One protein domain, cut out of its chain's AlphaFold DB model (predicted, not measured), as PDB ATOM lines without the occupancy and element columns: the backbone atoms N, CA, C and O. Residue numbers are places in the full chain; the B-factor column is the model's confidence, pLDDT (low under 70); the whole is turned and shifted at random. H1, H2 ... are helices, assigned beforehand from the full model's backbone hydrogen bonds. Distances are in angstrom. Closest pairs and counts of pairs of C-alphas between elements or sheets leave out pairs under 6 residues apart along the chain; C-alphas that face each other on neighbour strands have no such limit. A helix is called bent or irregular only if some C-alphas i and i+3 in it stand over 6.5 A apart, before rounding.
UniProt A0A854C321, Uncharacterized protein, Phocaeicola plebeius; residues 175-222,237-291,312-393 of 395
ATOM      1  N   ASN A 175     -47.954  42.768  72.347       66.19
ATOM      2  CA  ASN A 175     -48.579  41.482  72.026       66.19
ATOM      3  C   ASN A 175     -48.910  41.340  70.528       66.19
ATOM      4  O   ASN A 175     -48.879  40.229  69.991       66.19
ATOM      5  N   ALA A 176     -49.208  42.444  69.834       72.50
ATOM      6  CA  ALA A 176     -49.427  42.439  68.389       72.50
ATOM      7  C   ALA A 176     -48.121  42.178  67.621       72.50
ATOM      8  O   ALA A 176     -48.111  41.351  66.705       72.50
ATOM      9  N   ASP A 177     -47.014  42.792  68.046       81.81
ATOM     10  CA  ASP A 177     -45.685  42.583  67.457       81.81
ATOM     11  C   ASP A 177     -45.176  41.150  67.682       81.81
ATOM     12  O   ASP A 177     -44.664  40.508  66.759       81.81
ATOM     13  N   MET A 178     -45.404  40.589  68.874       77.88
ATOM     14  CA  MET A 178     -45.093  39.188  69.177       77.88
ATOM     15  C   MET A 178     -45.885  38.211  68.304       77.88
ATOM     16  O   MET A 178     -45.318  37.261  67.756       77.88
ATOM     17  N   ASN A 179     -47.183  38.461  68.121       84.88
ATOM     18  CA  ASN A 179     -48.022  37.657  67.235       84.88
ATOM     19  C   ASN A 179     -47.579  37.773  65.770       84.88
ATOM     20  O   ASN A 179     -47.542  36.765  65.065       84.88
ATOM     21  N   ALA A 180     -47.176  38.962  65.312       87.38
ATOM     22  CA  ALA A 180     -46.659  39.162  63.960       87.38
ATOM     23  C   ALA A 180     -45.350  38.382  63.718       87.38
ATOM     24  O   ALA A 180     -45.194  37.733  62.678       87.38
ATOM     25  N   LEU A 181     -44.431  38.371  64.693       87.50
ATOM     26  CA  LEU A 181     -43.203  37.568  64.631       87.50
ATOM     27  C   LEU A 181     -43.501  36.064  64.591       87.50
ATOM     28  O   LEU A 181     -42.910  35.339  63.784       87.50
ATOM     29  N   GLN A 182     -44.438  35.588  65.414       86.19
ATOM     30  CA  GLN A 182     -44.861  34.185  65.411       86.19
ATOM     31  C   GLN A 182     -45.506  33.779  64.081       86.19
ATOM     32  O   GLN A 182     -45.157  32.735  63.526       86.19
ATOM     33  N   GLN A 183     -46.381  34.621  63.522       88.69
ATOM     34  CA  GLN A 183     -46.978  34.402  62.200       88.69
ATOM     35  C   GLN A 183     -45.909  34.350  61.103       88.69
ATOM     36  O   GLN A 183     -45.951  33.477  60.232       88.69
ATOM     37  N   ARG A 184     -44.899  35.227  61.166       92.31
ATOM     38  CA  ARG A 184     -43.779  35.204  60.221       92.31
ATOM     39  C   ARG A 184     -42.976  33.907  60.330       92.31
ATOM     40  O   ARG A 184     -42.705  33.292  59.300       92.31
ATOM     41  N   ILE A 185     -42.643  33.453  61.539       86.88
ATOM     42  CA  ILE A 185     -41.951  32.170  61.758       86.88
ATOM     43  C   ILE A 185     -42.773  31.007  61.189       86.88
ATOM     44  O   ILE A 185     -42.227  30.182  60.459       86.88
ATOM     45  N   ALA A 186     -44.084  30.980  61.443       85.50
ATOM     46  CA  ALA A 186     -44.975  29.950  60.911       85.50
ATOM     47  C   ALA A 186     -45.011  29.948  59.372       85.50
ATOM     48  O   ALA A 186     -44.913  28.888  58.754       85.50
ATOM     49  N   SER A 187     -45.069  31.127  58.740       92.50
ATOM     50  CA  SER A 187     -45.018  31.248  57.275       92.50
ATOM     51  C   SER A 187     -43.688  30.753  56.685       92.50
ATOM     52  O   SER A 187     -43.670  30.112  55.634       92.50
ATOM     53  N   ILE A 188     -42.569  30.984  57.386       87.12
ATOM     54  CA  ILE A 188     -41.254  30.469  56.990       87.12
ATOM     55  C   ILE A 188     -41.220  28.942  57.105       87.12
ATOM     56  O   ILE A 188     -40.727  28.273  56.195       87.12
ATOM     57  N   ASP A 189     -41.755  28.384  58.191       85.88
ATOM     58  CA  ASP A 189     -41.819  26.935  58.398       85.88
ATOM     59  C   ASP A 189     -42.687  26.258  57.321       85.88
ATOM     60  O   ASP A 189     -42.279  25.239  56.753       85.88
ATOM     61  N   GLN A 190     -43.817  26.866  56.940       92.00
ATOM     62  CA  GLN A 190     -44.617  26.423  55.793       92.00
ATOM     63  C   GLN A 190     -43.798  26.452  54.496       92.00
ATOM     64  O   GLN A 190     -43.729  25.448  53.784       92.00
ATOM     65  N   ARG A 191     -43.111  27.563  54.208       95.62
ATOM     66  CA  ARG A 191     -42.307  27.698  52.988       95.62
ATOM     67  C   ARG A 191     -41.176  26.670  52.912       95.62
ATOM     68  O   ARG A 191     -40.884  26.141  51.842       95.62
ATOM     69  N   ILE A 192     -40.542  26.347  54.039       85.75
ATOM     70  CA  ILE A 192     -39.506  25.308  54.110       85.75
ATOM     71  C   ILE A 192     -40.073  23.926  53.747       85.75
ATOM     72  O   ILE A 192     -39.374  23.144  53.088       85.75
ATOM     73  N   ASN A 193     -41.309  23.629  54.152       86.75
ATOM     74  CA  ASN A 193     -41.990  22.383  53.800       86.75
ATOM     75  C   ASN A 193     -42.321  22.335  52.303       86.75
ATOM     76  O   ASN A 193     -41.956  21.364  51.641       86.75
ATOM     77  N   GLU A 194     -42.888  23.413  51.753       92.25
ATOM     78  CA  GLU A 194     -43.167  23.547  50.313       92.25
ATOM     79  C   GLU A 194     -41.902  23.354  49.464       92.25
ATOM     80  O   GLU A 194     -41.912  22.620  48.476       92.25
ATOM     81  N   ILE A 195     -40.776  23.950  49.877       88.00
ATOM     82  CA  ILE A 195     -39.479  23.749  49.216       88.00
ATOM     83  C   ILE A 195     -39.083  22.266  49.230       88.00
ATOM     84  O   ILE A 195     -38.558  21.753  48.239       88.00
ATOM     85  N   GLY A 196     -39.315  21.567  50.343       79.31
ATOM     86  CA  GLY A 196     -39.055  20.133  50.453       79.31
ATOM     87  C   GLY A 196     -39.880  19.312  49.457       79.31
ATOM     88  O   GLY A 196     -39.336  18.440  48.777       79.31
ATOM     89  N   GLU A 197     -41.167  19.619  49.322       89.00
ATOM     90  CA  GLU A 197     -42.056  18.964  48.358       89.00
ATOM     91  C   GLU A 197     -41.656  19.261  46.907       89.00
ATOM     92  O   GLU A 197     -41.590  18.347  46.075       89.00
ATOM     93  N   GLU A 198     -41.308  20.515  46.603       93.44
ATOM     94  CA  GLU A 198     -40.843  20.921  45.275       93.44
ATOM     95  C   GLU A 198     -39.550  20.182  44.892       93.44
ATOM     96  O   GLU A 198     -39.427  19.680  43.773       93.44
ATOM     97  N   GLN A 199     -38.612  20.021  45.833       85.88
ATOM     98  CA  GLN A 199     -37.395  19.233  45.624       85.88
ATOM     99  C   GLN A 199     -37.707  17.772  45.275       85.88
ATOM    100  O   GLN A 199     -37.129  17.235  44.328       85.88
ATOM    101  N   VAL A 200     -38.633  17.129  45.992       88.50
ATOM    102  CA  VAL A 200     -39.043  15.742  45.706       88.50
ATOM    103  C   VAL A 200     -39.680  15.633  44.322       88.50
ATOM    104  O   VAL A 200     -39.358  14.715  43.562       88.50
ATOM    105  N   ARG A 201     -40.548  16.583  43.956       94.00
ATOM    106  CA  ARG A 201     -41.186  16.625  42.634       94.00
ATOM    107  C   ARG A 201     -40.154  16.753  41.511       94.00
ATOM    108  O   ARG A 201     -40.200  15.982  40.554       94.00
ATOM    109  N   LEU A 202     -39.208  17.677  41.653       92.62
ATOM    110  CA  LEU A 202     -38.135  17.913  40.686       92.62
ATOM    111  C   LEU A 202     -37.211  16.698  40.531       92.62
ATOM    112  O   LEU A 202     -36.772  16.388  39.425       92.62
ATOM    113  N   LEU A 203     -36.935  15.970  41.615       87.25
ATOM    114  CA  LEU A 203     -36.159  14.730  41.545       87.25
ATOM    115  C   LEU A 203     -36.886  13.641  40.748       87.25
ATOM    116  O   LEU A 203     -36.268  13.025  39.882       87.25
ATOM    117  N   ARG A 204     -38.196  13.458  40.962       90.31
ATOM    118  CA  ARG A 204     -39.011  12.530  40.154       90.31
ATOM    119  C   ARG A 204     -39.051  12.938  38.682       90.31
ATOM    120  O   ARG A 204     -38.954  12.090  37.797       90.31
ATOM    121  N   GLU A 205     -39.168  14.238  38.408       92.50
ATOM    122  CA  GLU A 205     -39.117  14.764  37.043       92.50
ATOM    123  C   GLU A 205     -37.782  14.412  36.376       92.50
ATOM    124  O   GLU A 205     -37.788  13.843  35.283       92.50
ATOM    125  N   LYS A 206     -36.663  14.649  37.076       89.50
ATOM    126  CA  LYS A 206     -35.313  14.301  36.618       89.50
ATOM    127  C   LYS A 206     -35.153  12.804  36.344       89.50
ATOM    128  O   LYS A 206     -34.534  12.429  35.353       89.50
ATOM    129  N   GLU A 207     -35.684  11.936  37.200       87.62
ATOM    130  CA  GLU A 207     -35.652  10.485  36.967       87.62
ATOM    131  C   GLU A 207     -36.407  10.108  35.685       87.62
ATOM    132  O   GLU A 207     -35.921   9.312  34.877       87.62
ATOM    133  N   SER A 208     -37.564  10.733  35.449       91.00
ATOM    134  CA  SER A 208     -38.362  10.493  34.245       91.00
ATOM    135  C   SER A 208     -37.666  10.978  32.964       91.00
ATOM    136  O   SER A 208     -37.709  10.296  31.936       91.00
ATOM    137  N   SER A 209     -36.996  12.134  33.003       90.69
ATOM    138  CA  SER A 209     -36.236  12.666  31.868       90.69
ATOM    139  C   SER A 209     -34.941  11.890  31.643       90.69
ATOM    140  O   SER A 209     -34.593  11.644  30.490       90.69
ATOM    141  N   ASP A 210     -34.272  11.423  32.702       87.88
ATOM    142  CA  ASP A 210     -33.124  10.514  32.610       87.88
ATOM    143  C   ASP A 210     -33.528   9.194  31.925       87.88
ATOM    144  O   ASP A 210     -32.845   8.742  31.001       87.88
ATOM    145  N   ALA A 211     -34.685   8.622  32.278       89.50
ATOM    146  CA  ALA A 211     -35.215   7.431  31.613       89.50
ATOM    147  C   ALA A 211     -35.504   7.673  30.117       89.50
ATOM    148  O   ALA A 211     -35.105   6.872  29.265       89.50
ATOM    149  N   LYS A 212     -36.135   8.805  29.771       90.38
ATOM    150  CA  LYS A 212     -36.407   9.199  28.373       90.38
ATOM    151  C   LYS A 212     -35.127   9.496  27.578       90.38
ATOM    152  O   LYS A 212     -35.042   9.221  26.380       90.38
ATOM    153  N   MET A 213     -34.100  10.028  28.231       88.56
ATOM    154  CA  MET A 213     -32.785  10.287  27.642       88.56
ATOM    155  C   MET A 213     -32.048   8.985  27.292       88.56
ATOM    156  O   MET A 213     -31.413   8.884  26.238       88.56
ATOM    157  N   ILE A 214     -32.173   7.962  28.139       84.31
ATOM    158  CA  ILE A 214     -31.620   6.629  27.876       84.31
ATOM    159  C   ILE A 214     -32.375   5.952  26.725       84.31
ATOM    160  O   ILE A 214     -31.743   5.442  25.797       84.31
ATOM    161  N   SER A 215     -33.713   5.981  26.739       87.19
ATOM    162  CA  SER A 215     -34.520   5.340  25.694       87.19
ATOM    163  C   SER A 215     -34.354   6.014  24.327       87.19
ATOM    164  O   SER A 215     -34.122   5.325  23.333       87.19
ATOM    165  N   SER A 216     -34.356   7.351  24.265       84.88
ATOM    166  CA  SER A 216     -34.146   8.106  23.018       84.88
ATOM    167  C   SER A 216     -32.792   7.814  22.367       84.88
ATOM    168  O   SER A 216     -32.710   7.697  21.146       84.88
ATOM    169  N   ALA A 217     -31.736   7.606  23.153       77.31
ATOM    170  CA  ALA A 217     -30.420   7.240  22.630       77.31
ATOM    171  C   ALA A 217     -30.336   5.805  22.099       77.31
ATOM    172  O   ALA A 217     -29.560   5.534  21.173       77.31
ATOM    173  N   GLY A 218     -31.123   4.897  22.683       77.19
ATOM    174  CA  GLY A 218     -31.301   3.532  22.196       77.19
ATOM    175  C   GLY A 218     -32.057   3.497  20.868       77.19
ATOM    176  O   GLY A 218     -31.613   2.835  19.935       77.19
ATOM    177  N   THR A 219     -33.142   4.266  20.751       77.88
ATOM    178  CA  THR A 219     -33.968   4.336  19.533       77.88
ATOM    179  C   THR A 219     -33.269   5.074  18.388       77.88
ATOM    180  O   THR A 219     -33.385   4.672  17.232       77.88
ATOM    181  N   ALA A 220     -32.501   6.126  18.687       75.06
ATOM    182  CA  ALA A 220     -31.851   6.961  17.675       75.06
ATOM    183  C   ALA A 220     -30.711   6.255  16.913       75.06
ATOM    184  O   ALA A 220     -30.337   6.687  15.823       75.06
ATOM    185  N   VAL A 221     -30.152   5.160  17.446       74.94
ATOM    186  CA  VAL A 221     -29.122   4.366  16.758       74.94
ATOM    187  C   VAL A 221     -29.566   2.918  16.651       74.94
ATOM    188  O   VAL A 221     -29.577   2.182  17.634       74.94
ATOM    189  N   LYS A 222     -29.859   2.488  15.422       65.56
ATOM    190  CA  LYS A 222     -30.238   1.108  15.103       65.56
ATOM    191  C   LYS A 222     -29.123   0.143  15.533       65.56
ATOM    192  O   LYS A 222     -28.018   0.194  14.990       65.56
ATOM    193  N   ARG A 237     -18.142   6.789  11.161       77.81
ATOM    194  CA  ARG A 237     -19.509   6.340  11.492       77.81
ATOM    195  C   ARG A 237     -19.783   6.367  12.989       77.81
ATOM    196  O   ARG A 237     -20.891   6.725  13.377       77.81
ATOM    197  N   ALA A 238     -18.790   6.034  13.812       81.00
ATOM    198  CA  ALA A 238     -18.913   6.138  15.263       81.00
ATOM    199  C   ALA A 238     -19.207   7.586  15.693       81.00
ATOM    200  O   ALA A 238     -20.115   7.810  16.490       81.00
ATOM    201  N   ARG A 239     -18.521   8.572  15.093       85.31
ATOM    202  CA  ARG A 239     -18.795  10.005  15.307       85.31
ATOM    203  C   ARG A 239     -20.211  10.388  14.881       85.31
ATOM    204  O   ARG A 239     -20.935  10.970  15.678       85.31
ATOM    205  N   LYS A 240     -20.644   9.980  13.683       85.69
ATOM    206  CA  LYS A 240     -21.997  10.279  13.182       85.69
ATOM    207  C   LYS A 240     -23.101   9.653  14.049       85.69
ATOM    208  O   LYS A 240     -24.109  10.292  14.322       85.69
ATOM    209  N   GLN A 241     -22.912   8.422  14.532       84.62
ATOM    210  CA  GLN A 241     -23.846   7.785  15.471       84.62
ATOM    211  C   GLN A 241     -23.858   8.480  16.839       84.62
ATOM    212  O   GLN A 241     -24.921   8.631  17.439       84.62
ATOM    213  N   ALA A 242     -22.696   8.908  17.337       84.88
ATOM    214  CA  ALA A 242     -22.602   9.669  18.578       84.88
ATOM    215  C   ALA A 242     -23.304  11.033  18.464       84.88
ATOM    216  O   ALA A 242     -24.005  11.428  19.391       84.88
ATOM    217  N   GLU A 243     -23.178  11.708  17.323       90.44
ATOM    218  CA  GLU A 243     -23.852  12.975  17.035       90.44
ATOM    219  C   GLU A 243     -25.378  12.820  17.004       90.44
ATOM    220  O   GLU A 243     -26.085  13.569  17.673       90.44
ATOM    221  N   VAL A 244     -25.893  11.784  16.334       89.31
ATOM    222  CA  VAL A 244     -27.335  11.480  16.307       89.31
ATOM    223  C   VAL A 244     -27.874  11.173  17.709       89.31
ATOM    224  O   VAL A 244     -28.932  11.675  18.090       89.31
ATOM    225  N   ARG A 245     -27.130  10.414  18.529       87.75
ATOM    226  CA  ARG A 245     -27.489  10.208  19.948       87.75
ATOM    227  C   ARG A 245     -27.471  11.514  20.729       87.75
ATOM    228  O   ARG A 245     -28.370  11.747  21.529       87.75
ATOM    229  N   ALA A 246     -26.468  12.361  20.514       87.69
ATOM    230  CA  ALA A 246     -26.355  13.639  21.205       87.69
ATOM    231  C   ALA A 246     -27.521  14.578  20.863       87.69
ATOM    232  O   ALA A 246     -28.072  15.193  21.774       87.69
ATOM    233  N   GLN A 247     -27.938  14.635  19.594       92.00
ATOM    234  CA  GLN A 247     -29.105  15.406  19.157       92.00
ATOM    235  C   GLN A 247     -30.403  14.867  19.771       92.00
ATOM    236  O   GLN A 247     -31.177  15.641  20.330       92.00
ATOM    237  N   ALA A 248     -30.610  13.545  19.769       89.38
ATOM    238  CA  ALA A 248     -31.788  12.924  20.383       89.38
ATOM    239  C   ALA A 248     -31.869  13.150  21.907       89.38
ATOM    240  O   ALA A 248     -32.954  13.289  22.465       89.38
ATOM    241  N   GLN A 249     -30.718  13.220  22.587       92.56
ATOM    242  CA  GLN A 249     -30.635  13.461  24.031       92.56
ATOM    243  C   GLN A 249     -30.671  14.950  24.424       92.56
ATOM    244  O   GLN A 249     -30.876  15.258  25.600       92.56
ATOM    245  N   ALA A 250     -30.455  15.876  23.485       92.38
ATOM    246  CA  ALA A 250     -30.330  17.311  23.750       92.38
ATOM    247  C   ALA A 250     -31.480  17.933  24.580       92.38
ATOM    248  O   ALA A 250     -31.169  18.618  25.562       92.38
ATOM    249  N   PRO A 251     -32.777  17.694  24.284       93.12
ATOM    250  CA  PRO A 251     -33.867  18.303  25.054       93.12
ATOM    251  C   PRO A 251     -33.889  17.822  26.510       93.12
ATOM    252  O   PRO A 251     -34.027  18.631  27.424       93.12
ATOM    253  N   TYR A 252     -33.649  16.529  26.744       92.38
ATOM    254  CA  TYR A 252     -33.627  15.954  28.091       92.38
ATOM    255  C   TYR A 252     -32.426  16.436  28.907       92.38
ATOM    256  O   TYR A 252     -32.550  16.709  30.096       92.38
ATOM    257  N   ARG A 253     -31.262  16.622  28.269       90.31
ATOM    258  CA  ARG A 253     -30.096  17.240  28.924       90.31
ATOM    259  C   ARG A 253     -30.390  18.678  29.349       90.31
ATOM    260  O   ARG A 253     -30.014  19.071  30.450       90.31
ATOM    261  N   SER A 254     -31.068  19.450  28.498       92.69
ATOM    262  CA  SER A 254     -31.486  20.817  28.826       92.69
ATOM    263  C   SER A 254     -32.459  20.839  30.012       92.69
ATOM    264  O   SER A 254     -32.222  21.569  30.977       92.69
ATOM    265  N   GLN A 255     -33.479  19.971  29.997       92.31
ATOM    266  CA  GLN A 255     -34.428  19.801  31.107       92.31
ATOM    267  C   GLN A 255     -33.719  19.416  32.412       92.31
ATOM    268  O   GLN A 255     -33.881  20.095  33.422       92.31
ATOM    269  N   ASN A 256     -32.839  18.415  32.385       92.62
ATOM    270  CA  ASN A 256     -32.062  17.997  33.556       92.62
ATOM    271  C   ASN A 256     -31.200  19.125  34.134       92.62
ATOM    272  O   ASN A 256     -31.097  19.277  35.352       92.62
ATOM    273  N   ASN A 257     -30.583  19.934  33.270       93.56
ATOM    274  CA  ASN A 257     -29.800  21.089  33.697       93.56
ATOM    275  C   ASN A 257     -30.689  22.183  34.310       93.56
ATOM    276  O   ASN A 257     -30.280  22.826  35.277       93.56
ATOM    277  N   ALA A 258     -31.898  22.396  33.782       95.12
ATOM    278  CA  ALA A 258     -32.877  23.312  34.365       95.12
ATOM    279  C   ALA A 258     -33.325  22.841  35.756       95.12
ATOM    280  O   ALA A 258     -33.229  23.612  36.710       95.12
ATOM    281  N   VAL A 259     -33.682  21.562  35.894       92.69
ATOM    282  CA  VAL A 259     -34.042  20.944  37.177       92.69
ATOM    283  C   VAL A 259     -32.907  21.075  38.194       92.69
ATOM    284  O   VAL A 259     -33.131  21.500  39.325       92.69
ATOM    285  N   LYS A 260     -31.660  20.798  37.792       92.50
ATOM    286  CA  LYS A 260     -30.487  20.950  38.667       92.50
ATOM    287  C   LYS A 260     -30.323  22.386  39.173       92.50
ATOM    288  O   LYS A 260     -30.056  22.584  40.356       92.50
ATOM    289  N   ARG A 261     -30.491  23.382  38.295       95.94
ATOM    290  CA  ARG A 261     -30.440  24.802  38.682       95.94
ATOM    291  C   ARG A 261     -31.562  25.158  39.653       95.94
ATOM    292  O   ARG A 261     -31.297  25.841  40.635       95.94
ATOM    293  N   ARG A 262     -32.778  24.659  39.421       96.69
ATOM    294  CA  ARG A 262     -33.920  24.908  40.307       96.69
ATOM    295  C   ARG A 262     -33.717  24.298  41.694       96.69
ATOM    296  O   ARG A 262     -33.923  24.985  42.685       96.69
ATOM    297  N   ILE A 263     -33.231  23.058  41.776       89.69
ATOM    298  CA  ILE A 263     -32.901  22.412  43.058       89.69
ATOM    299  C   ILE A 263     -31.854  23.226  43.829       89.69
ATOM    300  O   ILE A 263     -31.991  23.396  45.040       89.69
ATOM    301  N   GLN A 264     -30.838  23.757  43.141       89.50
ATOM    302  CA  GLN A 264     -29.835  24.615  43.773       89.50
ATOM    303  C   GLN A 264     -30.456  25.911  44.316       89.50
ATOM    304  O   GLN A 264     -30.221  26.256  45.467       89.50
ATOM    305  N   GLN A 265     -31.302  26.585  43.530       95.06
ATOM    306  CA  GLN A 265     -32.010  27.791  43.978       95.06
ATOM    307  C   GLN A 265     -32.869  27.524  45.218       95.06
ATOM    308  O   GLN A 265     -32.810  28.286  46.175       95.06
ATOM    309  N   LEU A 266     -33.614  26.416  45.228       91.69
ATOM    310  CA  LEU A 266     -34.435  26.000  46.367       91.69
ATOM    311  C   LEU A 266     -33.600  25.705  47.618       91.69
ATOM    312  O   LEU A 266     -34.007  26.013  48.737       91.69
ATOM    313  N   HIS A 267     -32.422  25.105  47.444       87.75
ATOM    314  CA  HIS A 267     -31.486  24.890  48.541       87.75
ATOM    315  C   HIS A 267     -31.003  26.221  49.135       87.75
ATOM    316  O   HIS A 267     -30.997  26.392  50.357       87.75
ATOM    317  N   ASP A 268     -30.635  27.172  48.278       90.81
ATOM    318  CA  ASP A 268     -30.150  28.481  48.703       90.81
ATOM    319  C   ASP A 268     -31.272  29.287  49.386       90.81
ATOM    320  O   ASP A 268     -31.055  29.828  50.474       90.81
ATOM    321  N   GLU A 269     -32.494  29.254  48.839       92.69
ATOM    322  CA  GLU A 269     -33.709  29.832  49.435       92.69
ATOM    323  C   GLU A 269     -33.964  29.252  50.832       92.69
ATOM    324  O   GLU A 269     -34.014  29.998  51.812       92.69
ATOM    325  N   LYS A 270     -33.998  27.921  50.969       88.25
ATOM    326  CA  LYS A 270     -34.153  27.249  52.267       88.25
ATOM    327  C   LYS A 270     -33.079  27.672  53.269       88.25
ATOM    328  O   LYS A 270     -33.380  27.883  54.442       88.25
ATOM    329  N   SER A 271     -31.830  27.812  52.827       83.19
ATOM    330  CA  SER A 271     -30.738  28.249  53.702       83.19
ATOM    331  C   SER A 271     -30.929  29.684  54.210       83.19
ATOM    332  O   SER A 271     -30.603  29.973  55.362       83.19
ATOM    333  N   SER A 272     -31.480  30.574  53.377       91.88
ATOM    334  CA  SER A 272     -31.790  31.956  53.757       91.88
ATOM    335  C   SER A 272     -32.963  32.025  54.737       91.88
ATOM    336  O   SER A 272     -32.847  32.675  55.775       91.88
ATOM    337  N   LEU A 273     -34.018  31.248  54.485       89.44
ATOM    338  CA  LEU A 273     -35.193  31.138  55.347       89.44
ATOM    339  C   LEU A 273     -34.840  30.593  56.732       89.44
ATOM    340  O   LEU A 273     -35.299  31.118  57.738       89.44
ATOM    341  N   LEU A 274     -33.964  29.590  56.813       85.62
ATOM    342  CA  LEU A 274     -33.495  29.066  58.100       85.62
ATOM    343  C   LEU A 274     -32.721  30.114  58.915       85.62
ATOM    344  O   LEU A 274     -32.856  30.161  60.139       85.62
ATOM    345  N   LYS A 275     -31.930  30.971  58.254       88.69
ATOM    346  CA  LYS A 275     -31.239  32.090  58.918       88.69
ATOM    347  C   LYS A 275     -32.232  33.138  59.415       88.69
ATOM    348  O   LYS A 275     -32.112  33.582  60.553       88.69
ATOM    349  N   GLU A 276     -33.212  33.504  58.590       91.12
ATOM    350  CA  GLU A 276     -34.278  34.445  58.962       91.12
ATOM    351  C   GLU A 276     -35.089  33.912  60.145       91.12
ATOM    352  O   GLU A 276     -35.200  34.590  61.163       91.12
ATOM    353  N   ARG A 277     -35.547  32.657  60.074       91.56
ATOM    354  CA  ARG A 277     -36.245  31.969  61.166       91.56
ATOM    355  C   ARG A 277     -35.451  32.026  62.463       91.56
ATOM    356  O   ARG A 277     -36.018  32.335  63.506       91.56
ATOM    357  N   SER A 278     -34.149  31.733  62.412       82.69
ATOM    358  CA  SER A 278     -33.283  31.778  63.594       82.69
ATOM    359  C   SER A 278     -33.209  33.181  64.191       82.69
ATOM    360  O   SER A 278     -33.256  33.315  65.410       82.69
ATOM    361  N   ARG A 279     -33.103  34.217  63.350       91.12
ATOM    362  CA  ARG A 279     -33.069  35.615  63.794       91.12
ATOM    363  C   ARG A 279     -34.391  36.026  64.444       91.12
ATOM    364  O   ARG A 279     -34.366  36.579  65.534       91.12
ATOM    365  N   LEU A 280     -35.521  35.716  63.809       89.69
ATOM    366  CA  LEU A 280     -36.853  36.016  64.343       89.69
ATOM    367  C   LEU A 280     -37.121  35.259  65.647       89.69
ATOM    368  O   LEU A 280     -37.659  35.826  66.587       89.69
ATOM    369  N   SER A 281     -36.697  33.995  65.731       83.88
ATOM    370  CA  SER A 281     -36.826  33.196  66.958       83.88
ATOM    371  C   SER A 281     -36.015  33.795  68.107       83.88
ATOM    372  O   SER A 281     -36.463  33.770  69.247       83.88
ATOM    373  N   GLN A 282     -34.829  34.340  67.813       86.06
ATOM    374  CA  GLN A 282     -34.020  35.036  68.808       86.06
ATOM    375  C   GLN A 282     -34.688  36.342  69.253       86.06
ATOM    376  O   GLN A 282     -34.816  36.557  70.448       86.06
ATOM    377  N   GLN A 283     -35.197  37.152  68.318       88.12
ATOM    378  CA  GLN A 283     -35.951  38.370  68.651       88.12
ATOM    379  C   GLN A 283     -37.172  38.070  69.529       88.12
ATOM    380  O   GLN A 283     -37.406  38.768  70.508       88.12
ATOM    381  N   LEU A 284     -37.906  36.996  69.218       85.94
ATOM    382  CA  LEU A 284     -39.038  36.534  70.017       85.94
ATOM    383  C   LEU A 284     -38.608  36.155  71.446       85.94
ATOM    384  O   LEU A 284     -39.287  36.504  72.405       85.94
ATOM    385  N   ALA A 285     -37.478  35.457  71.592       82.38
ATOM    386  CA  ALA A 285     -36.942  35.072  72.896       82.38
ATOM    387  C   ALA A 285     -36.454  36.283  73.708       82.38
ATOM    388  O   ALA A 285     -36.698  36.341  74.912       82.38
ATOM    389  N   ASP A 286     -35.809  37.251  73.054       84.06
ATOM    390  CA  ASP A 286     -35.336  38.483  73.689       84.06
ATOM    391  C   ASP A 286     -36.534  39.305  74.205       84.06
ATOM    392  O   ASP A 286     -36.540  39.712  75.368       84.06
ATOM    393  N   MET A 287     -37.601  39.443  73.405       80.62
ATOM    394  CA  MET A 287     -38.850  40.100  73.823       80.62
ATOM    395  C   MET A 287     -39.521  39.377  75.003       80.62
ATOM    396  O   MET A 287     -39.916  40.025  75.965       80.62
ATOM    397  N   GLN A 288     -39.566  38.038  74.997       76.44
ATOM    398  CA  GLN A 288     -40.096  37.245  76.121       76.44
ATOM    399  C   GLN A 288     -39.247  37.335  77.395       76.44
ATOM    400  O   GLN A 288     -39.750  37.106  78.493       76.44
ATOM    401  N   SER A 289     -37.949  37.618  77.270       68.44
ATOM    402  CA  SER A 289     -37.060  37.780  78.422       68.44
ATOM    403  C   SER A 289     -37.211  39.146  79.101       68.44
ATOM    404  O   SER A 289     -36.996  39.242  80.311       68.44
ATOM    405  N   MET A 290     -37.659  40.169  78.362       56.53
ATOM    406  CA  MET A 290     -37.890  41.526  78.872       56.53
ATOM    407  C   MET A 290     -39.033  41.578  79.905       56.53
ATOM    408  O   MET A 290     -38.944  42.324  80.877       56.53
ATOM    409  N   ASP A 291     -40.028  40.691  79.780       53.91
ATOM    410  CA  ASP A 291     -41.126  40.507  80.749       53.91
ATOM    411  C   ASP A 291     -40.677  39.885  82.088       53.91
ATOM    412  O   ASP A 291     -41.464  39.777  83.031       53.91
ATOM    413  N   LYS A 312     -21.042  22.977  74.101       76.31
ATOM    414  CA  LYS A 312     -21.389  21.569  73.843       76.31
ATOM    415  C   LYS A 312     -21.795  21.334  72.392       76.31
ATOM    416  O   LYS A 312     -21.389  20.342  71.795       76.31
ATOM    417  N   SER A 313     -22.555  22.247  71.784       69.69
ATOM    418  CA  SER A 313     -22.959  22.128  70.375       69.69
ATOM    419  C   SER A 313     -21.786  22.307  69.401       69.69
ATOM    420  O   SER A 313     -21.687  21.576  68.412       69.69
ATOM    421  N   LYS A 314     -20.859  23.233  69.689       67.50
ATOM    422  CA  LYS A 314     -19.629  23.439  68.908       67.50
ATOM    423  C   LYS A 314     -18.715  22.226  69.015       67.50
ATOM    424  O   LYS A 314     -18.222  21.752  67.994       67.50
ATOM    425  N   GLN A 315     -18.550  21.699  70.225       68.81
ATOM    426  CA  GLN A 315     -17.768  20.501  70.492       68.81
ATOM    427  C   GLN A 315     -18.378  19.278  69.793       68.81
ATOM    428  O   GLN A 315     -17.688  18.615  69.023       68.81
ATOM    429  N   ALA A 316     -19.693  19.073  69.903       70.69
ATOM    430  CA  ALA A 316     -20.399  18.001  69.202       70.69
ATOM    431  C   ALA A 316     -20.296  18.126  67.669       70.69
ATOM    432  O   ALA A 316     -20.158  17.126  66.960       70.69
ATOM    433  N   SER A 317     -20.338  19.345  67.119       67.81
ATOM    434  CA  SER A 317     -20.150  19.565  65.681       67.81
ATOM    435  C   SER A 317     -18.705  19.315  65.238       67.81
ATOM    436  O   SER A 317     -18.489  18.773  64.151       67.81
ATOM    437  N   PHE A 318     -17.718  19.700  66.048       62.88
ATOM    438  CA  PHE A 318     -16.301  19.441  65.795       62.88
ATOM    439  C   PHE A 318     -16.002  17.936  65.824       62.88
ATOM    440  O   PHE A 318     -15.415  17.404  64.882       62.88
ATOM    441  N   GLU A 319     -16.511  17.226  66.830       74.81
ATOM    442  CA  GLU A 319     -16.419  15.770  66.957       74.81
ATOM    443  C   GLU A 319     -17.095  15.057  65.780       74.81
ATOM    444  O   GLU A 319     -16.503  14.169  65.164       74.81
ATOM    445  N   LYS A 320     -18.288  15.503  65.365       74.19
ATOM    446  CA  LYS A 320     -19.000  14.952  64.200       74.19
ATOM    447  C   LYS A 320     -18.245  15.170  62.886       74.19
ATOM    448  O   LYS A 320     -18.240  14.281  62.029       74.19
ATOM    449  N   ASN A 321     -17.610  16.327  62.707       76.81
ATOM    450  CA  ASN A 321     -16.808  16.621  61.520       76.81
ATOM    451  C   ASN A 321     -15.513  15.798  61.496       76.81
ATOM    452  O   ASN A 321     -15.179  15.219  60.460       76.81
ATOM    453  N   ASN A 322     -14.846  15.654  62.642       82.31
ATOM    454  CA  ASN A 322     -13.677  14.788  62.779       82.31
ATOM    455  C   ASN A 322     -14.040  13.329  62.498       82.31
ATOM    456  O   ASN A 322     -13.405  12.695  61.656       82.31
ATOM    457  N   ARG A 323     -15.124  12.820  63.092       87.25
ATOM    458  CA  ARG A 323     -15.649  11.472  62.836       87.25
ATOM    459  C   ARG A 323     -15.847  11.195  61.349       87.25
ATOM    460  O   ARG A 323     -15.385  10.175  60.842       87.25
ATOM    461  N   ARG A 324     -16.498  12.117  60.629       86.19
ATOM    462  CA  ARG A 324     -16.702  12.005  59.174       86.19
ATOM    463  C   ARG A 324     -15.383  11.983  58.404       86.19
ATOM    464  O   ARG A 324     -15.251  11.197  57.469       86.19
ATOM    465  N   SER A 325     -14.415  12.807  58.803       90.12
ATOM    466  CA  SER A 325     -13.081  12.836  58.193       90.12
ATOM    467  C   SER A 325     -12.361  11.491  58.339       90.12
ATOM    468  O   SER A 325     -11.950  10.910  57.332       90.12
ATOM    469  N   TYR A 326     -12.280  10.938  59.554       90.56
ATOM    470  CA  TYR A 326     -11.655   9.629  59.789       90.56
ATOM    471  C   TYR A 326     -12.376   8.511  59.029       90.56
ATOM    472  O   TYR A 326     -11.732   7.713  58.348       90.56
ATOM    473  N   GLN A 327     -13.711   8.496  59.055       91.25
ATOM    474  CA  GLN A 327     -14.505   7.506  58.327       91.25
ATOM    475  C   GLN A 327     -14.287   7.584  56.805       91.25
ATOM    476  O   GLN A 327     -14.189   6.555  56.134       91.25
ATOM    477  N   SER A 328     -14.152   8.789  56.242       91.62
ATOM    478  CA  SER A 328     -13.829   8.979  54.821       91.62
ATOM    479  C   SER A 328     -12.439   8.439  54.471       91.62
ATOM    480  O   SER A 328     -12.255   7.810  53.429       91.62
ATOM    481  N   GLN A 329     -11.447   8.663  55.333       93.31
ATOM    482  CA  GLN A 329     -10.085   8.176  55.106       93.31
ATOM    483  C   GLN A 329      -9.996   6.648  55.211       93.31
ATOM    484  O   GLN A 329      -9.334   6.020  54.381       93.31
ATOM    485  N   ILE A 330     -10.688   6.054  56.189       93.50
ATOM    486  CA  ILE A 330     -10.770   4.598  56.366       93.50
ATOM    487  C   ILE A 330     -11.461   3.962  55.161       93.50
ATOM    488  O   ILE A 330     -10.857   3.115  54.509       93.50
ATOM    489  N   SER A 331     -12.651   4.440  54.786       91.94
ATOM    490  CA  SER A 331     -13.404   3.891  53.646       91.94
ATOM    491  C   SER A 331     -12.654   3.999  52.316       91.94
ATOM    492  O   SER A 331     -12.752   3.101  51.480       91.94
ATOM    493  N   THR A 332     -11.848   5.047  52.123       94.06
ATOM    494  CA  THR A 332     -10.965   5.165  50.948       94.06
ATOM    495  C   THR A 332      -9.917   4.047  50.926       94.06
ATOM    496  O   THR A 332      -9.688   3.422  49.890       94.06
ATOM    497  N   CYS A 333      -9.289   3.766  52.071       94.00
ATOM    498  CA  CYS A 333      -8.300   2.695  52.181       94.00
ATOM    499  C   CYS A 333      -8.950   1.309  52.035       94.00
ATOM    500  O   CYS A 333      -8.415   0.461  51.325       94.00
ATOM    501  N   GLU A 334     -10.112   1.092  52.655       94.31
ATOM    502  CA  GLU A 334     -10.883  -0.152  52.547       94.31
ATOM    503  C   GLU A 334     -11.318  -0.419  51.107       94.31
ATOM    504  O   GLU A 334     -11.122  -1.525  50.616       94.31
ATOM    505  N   SER A 335     -11.813   0.597  50.394       93.06
ATOM    506  CA  SER A 335     -12.186   0.464  48.981       93.06
ATOM    507  C   SER A 335     -10.993   0.020  48.133       93.06
ATOM    508  O   SER A 335     -11.114  -0.891  47.319       93.06
ATOM    509  N   SER A 336      -9.808   0.590  48.378       93.12
ATOM    510  CA  SER A 336      -8.587   0.161  47.691       93.12
ATOM    511  C   SER A 336      -8.176  -1.274  48.041       93.12
ATOM    512  O   SER A 336      -7.635  -1.965  47.180       93.12
ATOM    513  N   LEU A 337      -8.401  -1.730  49.277       94.88
ATOM    514  CA  LEU A 337      -8.138  -3.116  49.679       94.88
ATOM    515  C   LEU A 337      -9.131  -4.088  49.035       94.88
ATOM    516  O   LEU A 337      -8.716  -5.140  48.555       94.88
ATOM    517  N   VAL A 338     -10.416  -3.729  48.981       94.69
ATOM    518  CA  VAL A 338     -11.459  -4.515  48.306       94.69
ATOM    519  C   VAL A 338     -11.140  -4.654  46.821       94.69
ATOM    520  O   VAL A 338     -11.129  -5.773  46.314       94.69
ATOM    521  N   ASP A 339     -10.790  -3.562  46.141       92.75
ATOM    522  CA  ASP A 339     -10.419  -3.588  44.723       92.75
ATOM    523  C   ASP A 339      -9.229  -4.514  44.457       92.75
ATOM    524  O   ASP A 339      -9.257  -5.312  43.518       92.75
ATOM    525  N   ARG A 340      -8.198  -4.445  45.309       93.69
ATOM    526  CA  ARG A 340      -7.021  -5.319  45.228       93.69
ATOM    527  C   ARG A 340      -7.373  -6.783  45.499       93.69
ATOM    528  O   ARG A 340      -6.869  -7.656  44.802       93.69
ATOM    529  N   ARG A 341      -8.256  -7.060  46.462       93.00
ATOM    530  CA  ARG A 341      -8.699  -8.421  46.811       93.00
ATOM    531  C   ARG A 341      -9.584  -9.041  45.731       93.00
ATOM    532  O   ARG A 341      -9.482 -10.235  45.473       93.00
ATOM    533  N   SER A 342     -10.463  -8.253  45.117       92.69
ATOM    534  CA  SER A 342     -11.403  -8.730  44.100       92.69
ATOM    535  C   SER A 342     -10.795  -8.798  42.701       92.69
ATOM    536  O   SER A 342     -11.175  -9.679  41.935       92.69
ATOM    537  N   ASN A 343      -9.865  -7.898  42.358       91.75
ATOM    538  CA  ASN A 343      -9.273  -7.795  41.020       91.75
ATOM    539  C   ASN A 343      -7.737  -7.630  41.069       91.75
ATOM    540  O   ASN A 343      -7.220  -6.615  40.591       91.75
ATOM    541  N   PRO A 344      -6.982  -8.609  41.604       89.81
ATOM    542  CA  PRO A 344      -5.524  -8.504  41.744       89.81
ATOM    543  C   PRO A 344      -4.811  -8.341  40.392       89.81
ATOM    544  O   PRO A 344      -3.891  -7.535  40.257       89.81
ATOM    545  N   GLU A 345      -5.318  -9.017  39.360       89.06
ATOM    546  CA  GLU A 345      -4.816  -8.965  37.982       89.06
ATOM    547  C   GLU A 345      -4.738  -7.545  37.413       89.06
ATOM    548  O   GLU A 345      -3.850  -7.242  36.622       89.06
ATOM    549  N   ARG A 346      -5.638  -6.640  37.815       91.19
ATOM    550  CA  ARG A 346      -5.631  -5.251  37.332       91.19
ATOM    551  C   ARG A 346      -4.360  -4.507  37.746       91.19
ATOM    552  O   ARG A 346      -3.892  -3.647  37.005       91.19
ATOM    553  N   PHE A 347      -3.832  -4.817  38.925       89.25
ATOM    554  CA  PHE A 347      -2.664  -4.150  39.495       89.25
ATOM    555  C   PHE A 347      -1.373  -4.815  39.021       89.25
ATOM    556  O   PHE A 347      -0.448  -4.126  38.597       89.25
ATOM    557  N   LEU A 348      -1.354  -6.151  38.988       87.62
ATOM    558  CA  LEU A 348      -0.207  -6.923  38.507       87.62
ATOM    559  C   LEU A 348       0.041  -6.698  37.006       87.62
ATOM    560  O   LEU A 348       1.150  -6.350  36.607       87.62
ATOM    561  N   ASN A 349      -1.005  -6.765  36.174       85.94
ATOM    562  CA  ASN A 349      -0.893  -6.453  34.741       85.94
ATOM    563  C   ASN A 349      -0.705  -4.948  34.470       85.94
ATOM    564  O   ASN A 349      -0.333  -4.559  33.367       85.94
ATOM    565  N   GLY A 350      -0.950  -4.099  35.474       79.94
ATOM    566  CA  GLY A 350      -0.685  -2.659  35.443       79.94
ATOM    567  C   GLY A 350       0.772  -2.282  35.734       79.94
ATOM    568  O   GLY A 350       1.086  -1.093  35.745       79.94
ATOM    569  N   GLY A 351       1.652  -3.266  35.963       84.44
ATOM    570  CA  GLY A 351       3.085  -3.061  36.188       84.44
ATOM    571  C   GLY A 351       3.535  -3.138  37.651       84.44
ATOM    572  O   GLY A 351       4.718  -2.932  37.916       84.44
ATOM    573  N   GLU A 352       2.647  -3.447  38.606       89.88
ATOM    574  CA  GLU A 352       3.068  -3.732  39.984       89.88
ATOM    575  C   GLU A 352       3.663  -5.141  40.095       89.88
ATOM    576  O   GLU A 352       3.044  -6.135  39.716       89.88
ATOM    577  N   THR A 353       4.851  -5.253  40.688       93.12
ATOM    578  CA  THR A 353       5.396  -6.566  41.064       93.12
ATOM    579  C   THR A 353       4.604  -7.169  42.237       93.12
ATOM    580  O   THR A 353       4.090  -6.420  43.076       93.12
ATOM    581  N   PRO A 354       4.565  -8.506  42.401       91.25
ATOM    582  CA  PRO A 354       3.898  -9.142  43.544       91.25
ATOM    583  C   PRO A 354       4.371  -8.619  44.913       91.25
ATOM    584  O   PRO A 354       3.579  -8.459  45.840       91.25
ATOM    585  N   SER A 355       5.659  -8.275  45.029       91.50
ATOM    586  CA  SER A 355       6.232  -7.682  46.244       91.50
ATOM    587  C   SER A 355       5.693  -6.272  46.522       91.50
ATOM    588  O   SER A 355       5.346  -5.945  47.662       91.50
ATOM    589  N   GLN A 356       5.566  -5.438  45.484       91.12
ATOM    590  CA  GLN A 356       4.977  -4.101  45.598       91.12
ATOM    591  C   GLN A 356       3.490  -4.179  45.956       91.12
ATOM    592  O   GLN A 356       3.051  -3.463  46.854       91.12
ATOM    593  N   PHE A 357       2.749  -5.105  45.342       93.44
ATOM    594  CA  PHE A 357       1.342  -5.352  45.650       93.44
ATOM    595  C   PHE A 357       1.139  -5.716  47.130       93.44
ATOM    596  O   PHE A 357       0.352  -5.080  47.834       93.44
ATOM    597  N   ALA A 358       1.904  -6.690  47.639       92.88
ATOM    598  CA  ALA A 358       1.830  -7.112  49.036       92.88
ATOM    599  C   ALA A 358       2.266  -6.002  50.012       92.88
ATOM    600  O   ALA A 358       1.673  -5.832  51.083       92.88
ATOM    601  N   SER A 359       3.283  -5.218  49.645       93.88
ATOM    602  CA  SER A 359       3.751  -4.076  50.442       93.88
ATOM    603  C   SER A 359       2.690  -2.980  50.540       93.88
ATOM    604  O   SER A 359       2.471  -2.428  51.620       93.88
ATOM    605  N   GLU A 360       1.982  -2.707  49.445       93.38
ATOM    606  CA  GLU A 360       0.918  -1.709  49.397       93.38
ATOM    607  C   GLU A 360      -0.307  -2.135  50.216       93.38
ATOM    608  O   GLU A 360      -0.853  -1.334  50.977       93.38
ATOM    609  N   VAL A 361      -0.683  -3.418  50.168       94.88
ATOM    610  CA  VAL A 361      -1.731  -3.976  51.039       94.88
ATOM    611  C   VAL A 361      -1.367  -3.798  52.518       94.88
ATOM    612  O   VAL A 361      -2.169  -3.265  53.292       94.88
ATOM    613  N   LYS A 362      -0.133  -4.138  52.917       95.56
ATOM    614  CA  LYS A 362       0.347  -3.927  54.296       95.56
ATOM    615  C   LYS A 362       0.351  -2.447  54.687       95.56
ATOM    616  O   LYS A 362      -0.005  -2.113  55.821       95.56
ATOM    617  N   ARG A 363       0.723  -1.550  53.767       96.12
ATOM    618  CA  ARG A 363       0.711  -0.094  53.979       96.12
ATOM    619  C   ARG A 363      -0.703   0.421  54.248       96.12
ATOM    620  O   ARG A 363      -0.902   1.154  55.217       96.12
ATOM    621  N   LEU A 364      -1.679   0.010  53.437       95.25
ATOM    622  CA  LEU A 364      -3.089   0.382  53.591       95.25
ATOM    623  C   LEU A 364      -3.673  -0.144  54.908       95.25
ATOM    624  O   LEU A 364      -4.275   0.623  55.658       95.25
ATOM    625  N   GLN A 365      -3.417  -1.409  55.251       96.12
ATOM    626  CA  GLN A 365      -3.834  -1.983  56.534       96.12
ATOM    627  C   GLN A 365      -3.225  -1.237  57.726       96.12
ATOM    628  O   GLN A 365      -3.925  -0.925  58.691       96.12
ATOM    629  N   LYS A 366      -1.925  -0.909  57.671       96.88
ATOM    630  CA  LYS A 366      -1.252  -0.126  58.719       96.88
ATOM    631  C   LYS A 366      -1.876   1.262  58.864       96.88
ATOM    632  O   LYS A 366      -2.068   1.717  59.990       96.88
ATOM    633  N   LYS A 367      -2.226   1.911  57.750       95.75
ATOM    634  CA  LYS A 367      -2.890   3.219  57.752       95.75
ATOM    635  C   LYS A 367      -4.270   3.154  58.409       95.75
ATOM    636  O   LYS A 367      -4.554   3.991  59.258       95.75
ATOM    637  N   ILE A 368      -5.085   2.146  58.086       94.88
ATOM    638  CA  ILE A 368      -6.403   1.958  58.718       94.88
ATOM    639  C   ILE A 368      -6.253   1.748  60.230       94.88
ATOM    640  O   ILE A 368      -6.893   2.457  61.000       94.88
ATOM    641  N   ARG A 369      -5.356   0.851  60.674       95.25
ATOM    642  CA  ARG A 369      -5.106   0.628  62.113       95.25
ATOM    643  C   ARG A 369      -4.649   1.905  62.829       95.25
ATOM    644  O   ARG A 369      -5.074   2.160  63.950       95.25
ATOM    645  N   GLY A 370      -3.803   2.709  62.180       95.19
ATOM    646  CA  GLY A 370      -3.357   4.000  62.707       95.19
ATOM    647  C   GLY A 370      -4.508   4.990  62.887       95.19
ATOM    648  O   GLY A 370      -4.651   5.556  63.964       95.19
ATOM    649  N   LEU A 371      -5.358   5.142  61.867       93.88
ATOM    650  CA  LEU A 371      -6.523   6.033  61.909       93.88
ATOM    651  C   LEU A 371      -7.548   5.607  62.967       93.88
ATOM    652  O   LEU A 371      -8.099   6.464  63.649       93.88
ATOM    653  N   LEU A 372      -7.784   4.301  63.119       92.94
ATOM    654  CA  LEU A 372      -8.678   3.766  64.149       92.94
ATOM    655  C   LEU A 372      -8.166   4.096  65.553       92.94
ATOM    656  O   LEU A 372      -8.914   4.647  66.353       92.94
ATOM    657  N   LYS A 373      -6.879   3.838  65.818       93.81
ATOM    658  CA  LYS A 373      -6.256   4.131  67.114       93.81
ATOM    659  C   LYS A 373      -6.241   5.630  67.414       93.81
ATOM    660  O   LYS A 373      -6.523   6.040  68.532       93.81
ATOM    661  N   GLU A 374      -5.913   6.457  66.422       91.94
ATOM    662  CA  GLU A 374      -5.907   7.911  66.592       91.94
ATOM    663  C   GLU A 374      -7.313   8.435  66.907       91.94
ATOM    664  O   GLU A 374      -7.473   9.253  67.812       91.94
ATOM    665  N   TYR A 375      -8.339   7.932  66.215       89.81
ATOM    666  CA  TYR A 375      -9.717   8.304  66.512       89.81
ATOM    667  C   TYR A 375     -10.137   7.857  67.911       89.81
ATOM    668  O   TYR A 375     -10.629   8.686  68.663       89.81
ATOM    669  N   GLU A 376      -9.881   6.601  68.279       88.69
ATOM    670  CA  GLU A 376     -10.206   6.043  69.597       88.69
ATOM    671  C   GLU A 376      -9.604   6.883  70.733       88.69
ATOM    672  O   GLU A 376     -10.290   7.212  71.700       88.69
ATOM    673  N   THR A 377      -8.344   7.315  70.586       87.00
ATOM    674  CA  THR A 377      -7.704   8.197  71.578       87.00
ATOM    675  C   THR A 377      -8.342   9.583  71.665       87.00
ATOM    676  O   THR A 377      -8.398  10.157  72.748       87.00
ATOM    677  N   LYS A 378      -8.829  10.130  70.546       84.25
ATOM    678  CA  LYS A 378      -9.430  11.472  70.490       84.25
ATOM    679  C   LYS A 378     -10.910  11.489  70.871       84.25
ATOM    680  O   LYS A 378     -11.390  12.516  71.332       84.25
ATOM    681  N   SER A 379     -11.626  10.390  70.653       80.81
ATOM    682  CA  SER A 379     -13.063  10.254  70.914       80.81
ATOM    683  C   SER A 379     -13.381   9.750  72.325       80.81
ATOM    684  O   SER A 379     -14.551   9.614  72.668       80.81
ATOM    685  N   GLY A 380     -12.362   9.450  73.138       79.50
ATOM    686  CA  GLY A 380     -12.555   8.888  74.476       79.50
ATOM    687  C   GLY A 380     -12.985   7.418  74.464       79.50
ATOM    688  O   GLY A 380     -13.683   6.987  75.377       79.50
ATOM    689  N   GLY A 381     -12.582   6.650  73.442       76.69
ATOM    690  CA  GLY A 381     -12.842   5.208  73.345       76.69
ATOM    691  C   GLY A 381     -13.946   4.795  72.367       76.69
ATOM    692  O   GLY A 381     -14.345   3.632  72.358       76.69
ATOM    693  N   GLU A 382     -14.459   5.700  71.523       83.50
ATOM    694  CA  GLU A 382     -15.386   5.310  70.454       83.50
ATOM    695  C   GLU A 382     -14.632   4.604  69.315       83.50
ATOM    696  O   GLU A 382     -13.707   5.165  68.722       83.50
ATOM    697  N   ILE A 383     -15.082   3.399  68.953       84.56
ATOM    698  CA  ILE A 383     -14.521   2.601  67.856       84.56
ATOM    699  C   ILE A 383     -15.326   2.845  66.575       84.56
ATOM    700  O   ILE A 383     -16.547   2.673  66.541       84.56
ATOM    701  N   LEU A 384     -14.645   3.216  65.486       86.62
ATOM    702  CA  LEU A 384     -15.286   3.371  64.178       86.62
ATOM    703  C   LEU A 384     -15.581   2.010  63.525       86.62
ATOM    704  O   LEU A 384     -14.750   1.099  63.601       86.62
ATOM    705  N   PRO A 385     -16.721   1.879  62.819       85.31
ATOM    706  CA  PRO A 385     -17.029   0.676  62.055       85.31
ATOM    707  C   PRO A 385     -16.017   0.500  60.917       85.31
ATOM    708  O   PRO A 385     -15.759   1.443  60.168       85.31
ATOM    709  N   HIS A 386     -15.466  -0.706  60.799       86.06
ATOM    710  CA  HIS A 386     -14.484  -1.093  59.787       86.06
ATOM    711  C   HIS A 386     -14.565  -2.606  59.523       86.06
ATOM    712  O   HIS A 386     -15.106  -3.354  60.340       86.06
ATOM    713  N   ASP A 387     -14.028  -3.067  58.394       87.62
ATOM    714  CA  ASP A 387     -14.006  -4.492  58.038       87.62
ATOM    715  C   ASP A 387     -12.720  -5.178  58.541       87.62
ATOM    716  O   ASP A 387     -11.639  -5.065  57.949       87.62
ATOM    717  N   GLU A 388     -12.833  -5.941  59.633       88.56
ATOM    718  CA  GLU A 388     -11.715  -6.719  60.186       88.56
ATOM    719  C   GLU A 388     -11.138  -7.747  59.203       88.56
ATOM    720  O   GLU A 388      -9.945  -8.067  59.269       88.56
ATOM    721  N   SER A 389     -11.945  -8.267  58.273       89.94
ATOM    722  CA  SER A 389     -11.481  -9.266  57.310       89.94
ATOM    723  C   SER A 389     -10.441  -8.682  56.352       89.94
ATOM    724  O   SER A 389      -9.485  -9.369  55.990       89.94
ATOM    725  N   LEU A 390     -10.560  -7.393  56.007       89.31
ATOM    726  CA  LEU A 390      -9.583  -6.671  55.189       89.31
ATOM    727  C   LEU A 390      -8.279  -6.409  55.947       89.31
ATOM    728  O   LEU A 390      -7.208  -6.395  55.340       89.31
ATOM    729  N   LEU A 391      -8.350  -6.237  57.269       90.56
ATOM    730  CA  LEU A 391      -7.177  -6.033  58.125       90.56
ATOM    731  C   LEU A 391      -6.392  -7.316  58.403       90.56
ATOM    732  O   LEU A 391      -5.208  -7.232  58.735       90.56
ATOM    733  N   ARG A 392      -7.038  -8.479  58.297       90.00
ATOM    734  CA  ARG A 392      -6.423  -9.804  58.481       90.00
ATOM    735  C   ARG A 392      -6.032 -10.469  57.161       90.00
ATOM    736  O   ARG A 392      -5.348 -11.488  57.173       90.00
ATOM    737  N   TRP A 393      -6.469  -9.910  56.035       90.44
ATOM    738  CA  TRP A 393      -6.166 -10.433  54.710       90.44
ATOM    739  C   TRP A 393      -4.657 -10.409  54.432       90.44
ATOM    740  O   TRP A 393      -3.996  -9.388  54.618       90.44
TER     741      TRP A 393
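Overview. This is residues 175 to 222, 237 to 291 and 312 to 393 of the 395 residues of an uncharacterized protein of Phocaeicola plebeius (UniProt A0A854C321). Two separate pairs of long helices, each pair side by side and running opposite ways, point in much the same direction without meeting: H1 with the bent H2 makes the longer pair, and H3 with H5 the shorter one. Short H4 sits where the chain turns from H3 to H5, and short H6 folds back near H3 and H5. The printed part has 185 residues with six named helices, H1 to H6 in order, and no named strand; the class is all helix. The whole is extended, with a radius of gyration of the C-alphas of 26.6 A, and flat, spanning 78 by 60 by 20 A.

Arrangement. Start with H1, residues 175 to 220. By its hydrogen bonds H2, residues 237 to 290, was assigned as one helix, but it is bent: C-alphas 248 and 251 are 7.4 A apart, and its arms, H2a at residues 237 to 248 and H2b at residues 251 to 290, stand at a steep tilt of 45 degrees. H1 touches H2b, opposite ways at a shallow tilt of 15 degrees; their closest C-alphas, of Ser 209 and Tyr 252, are 5.6 A apart. With residues 213 to 220 alone H1 touches H2a, closest at the C-alphas of Ala 217 and Arg 245, 5.0 A; they run opposite ways at a shallow tilt of 34.8 degrees, only just short of steep. Move on to H3, residues 312 to 342, which is apart from H1, H2a and H2b. H3 touches H5, residues 354 to 379, opposite ways at a shallow tilt of 17 degrees, closest at the C-alphas of Ile 330 and Ile 368, 5.6 A. H4, residues 344 to 348, and H5 only just touch, with 3 pairs of C-alphas within 8 A, and only at the corner, closest at the C-alphas of Leu 348 and Pro 354, 6.9 A. H6, residues 388 to 392, only just touches H3, with 3 pairs within 8 A, closest at the C-alphas of Leu 337 and Leu 390, 6.7 A. In H1, H2a, H2b, H3, H4, H5 and H6, every O i to N i+4 pair is within hydrogen-bond range.

Along the chain. Find C-alpha 175 at (-48.579, 41.482, 72.026); from there H1 runs 66.5 A. H2a measures 16.5 A and H2b 58.8 A, H3 43.6 A and H5 37.6 A. H6 ends at C-alpha 392, (-6.423, -9.804, 58.481).

Size, cuts and confidence. The two C-alphas farthest apart, of Arg 237 and Asp 291, are 80.2 A apart. Residues 223 to 236 and 292 to 311 are not printed; the gaps are 12.5 A and 28.2 A between C-alphas. Of the links printed whole, none is long. Residues 312 to 318 of H3 stand free. The mean pLDDT of the printed part is 87.2; ten residues are under 70, among them 289 to 291 and 313 to 315.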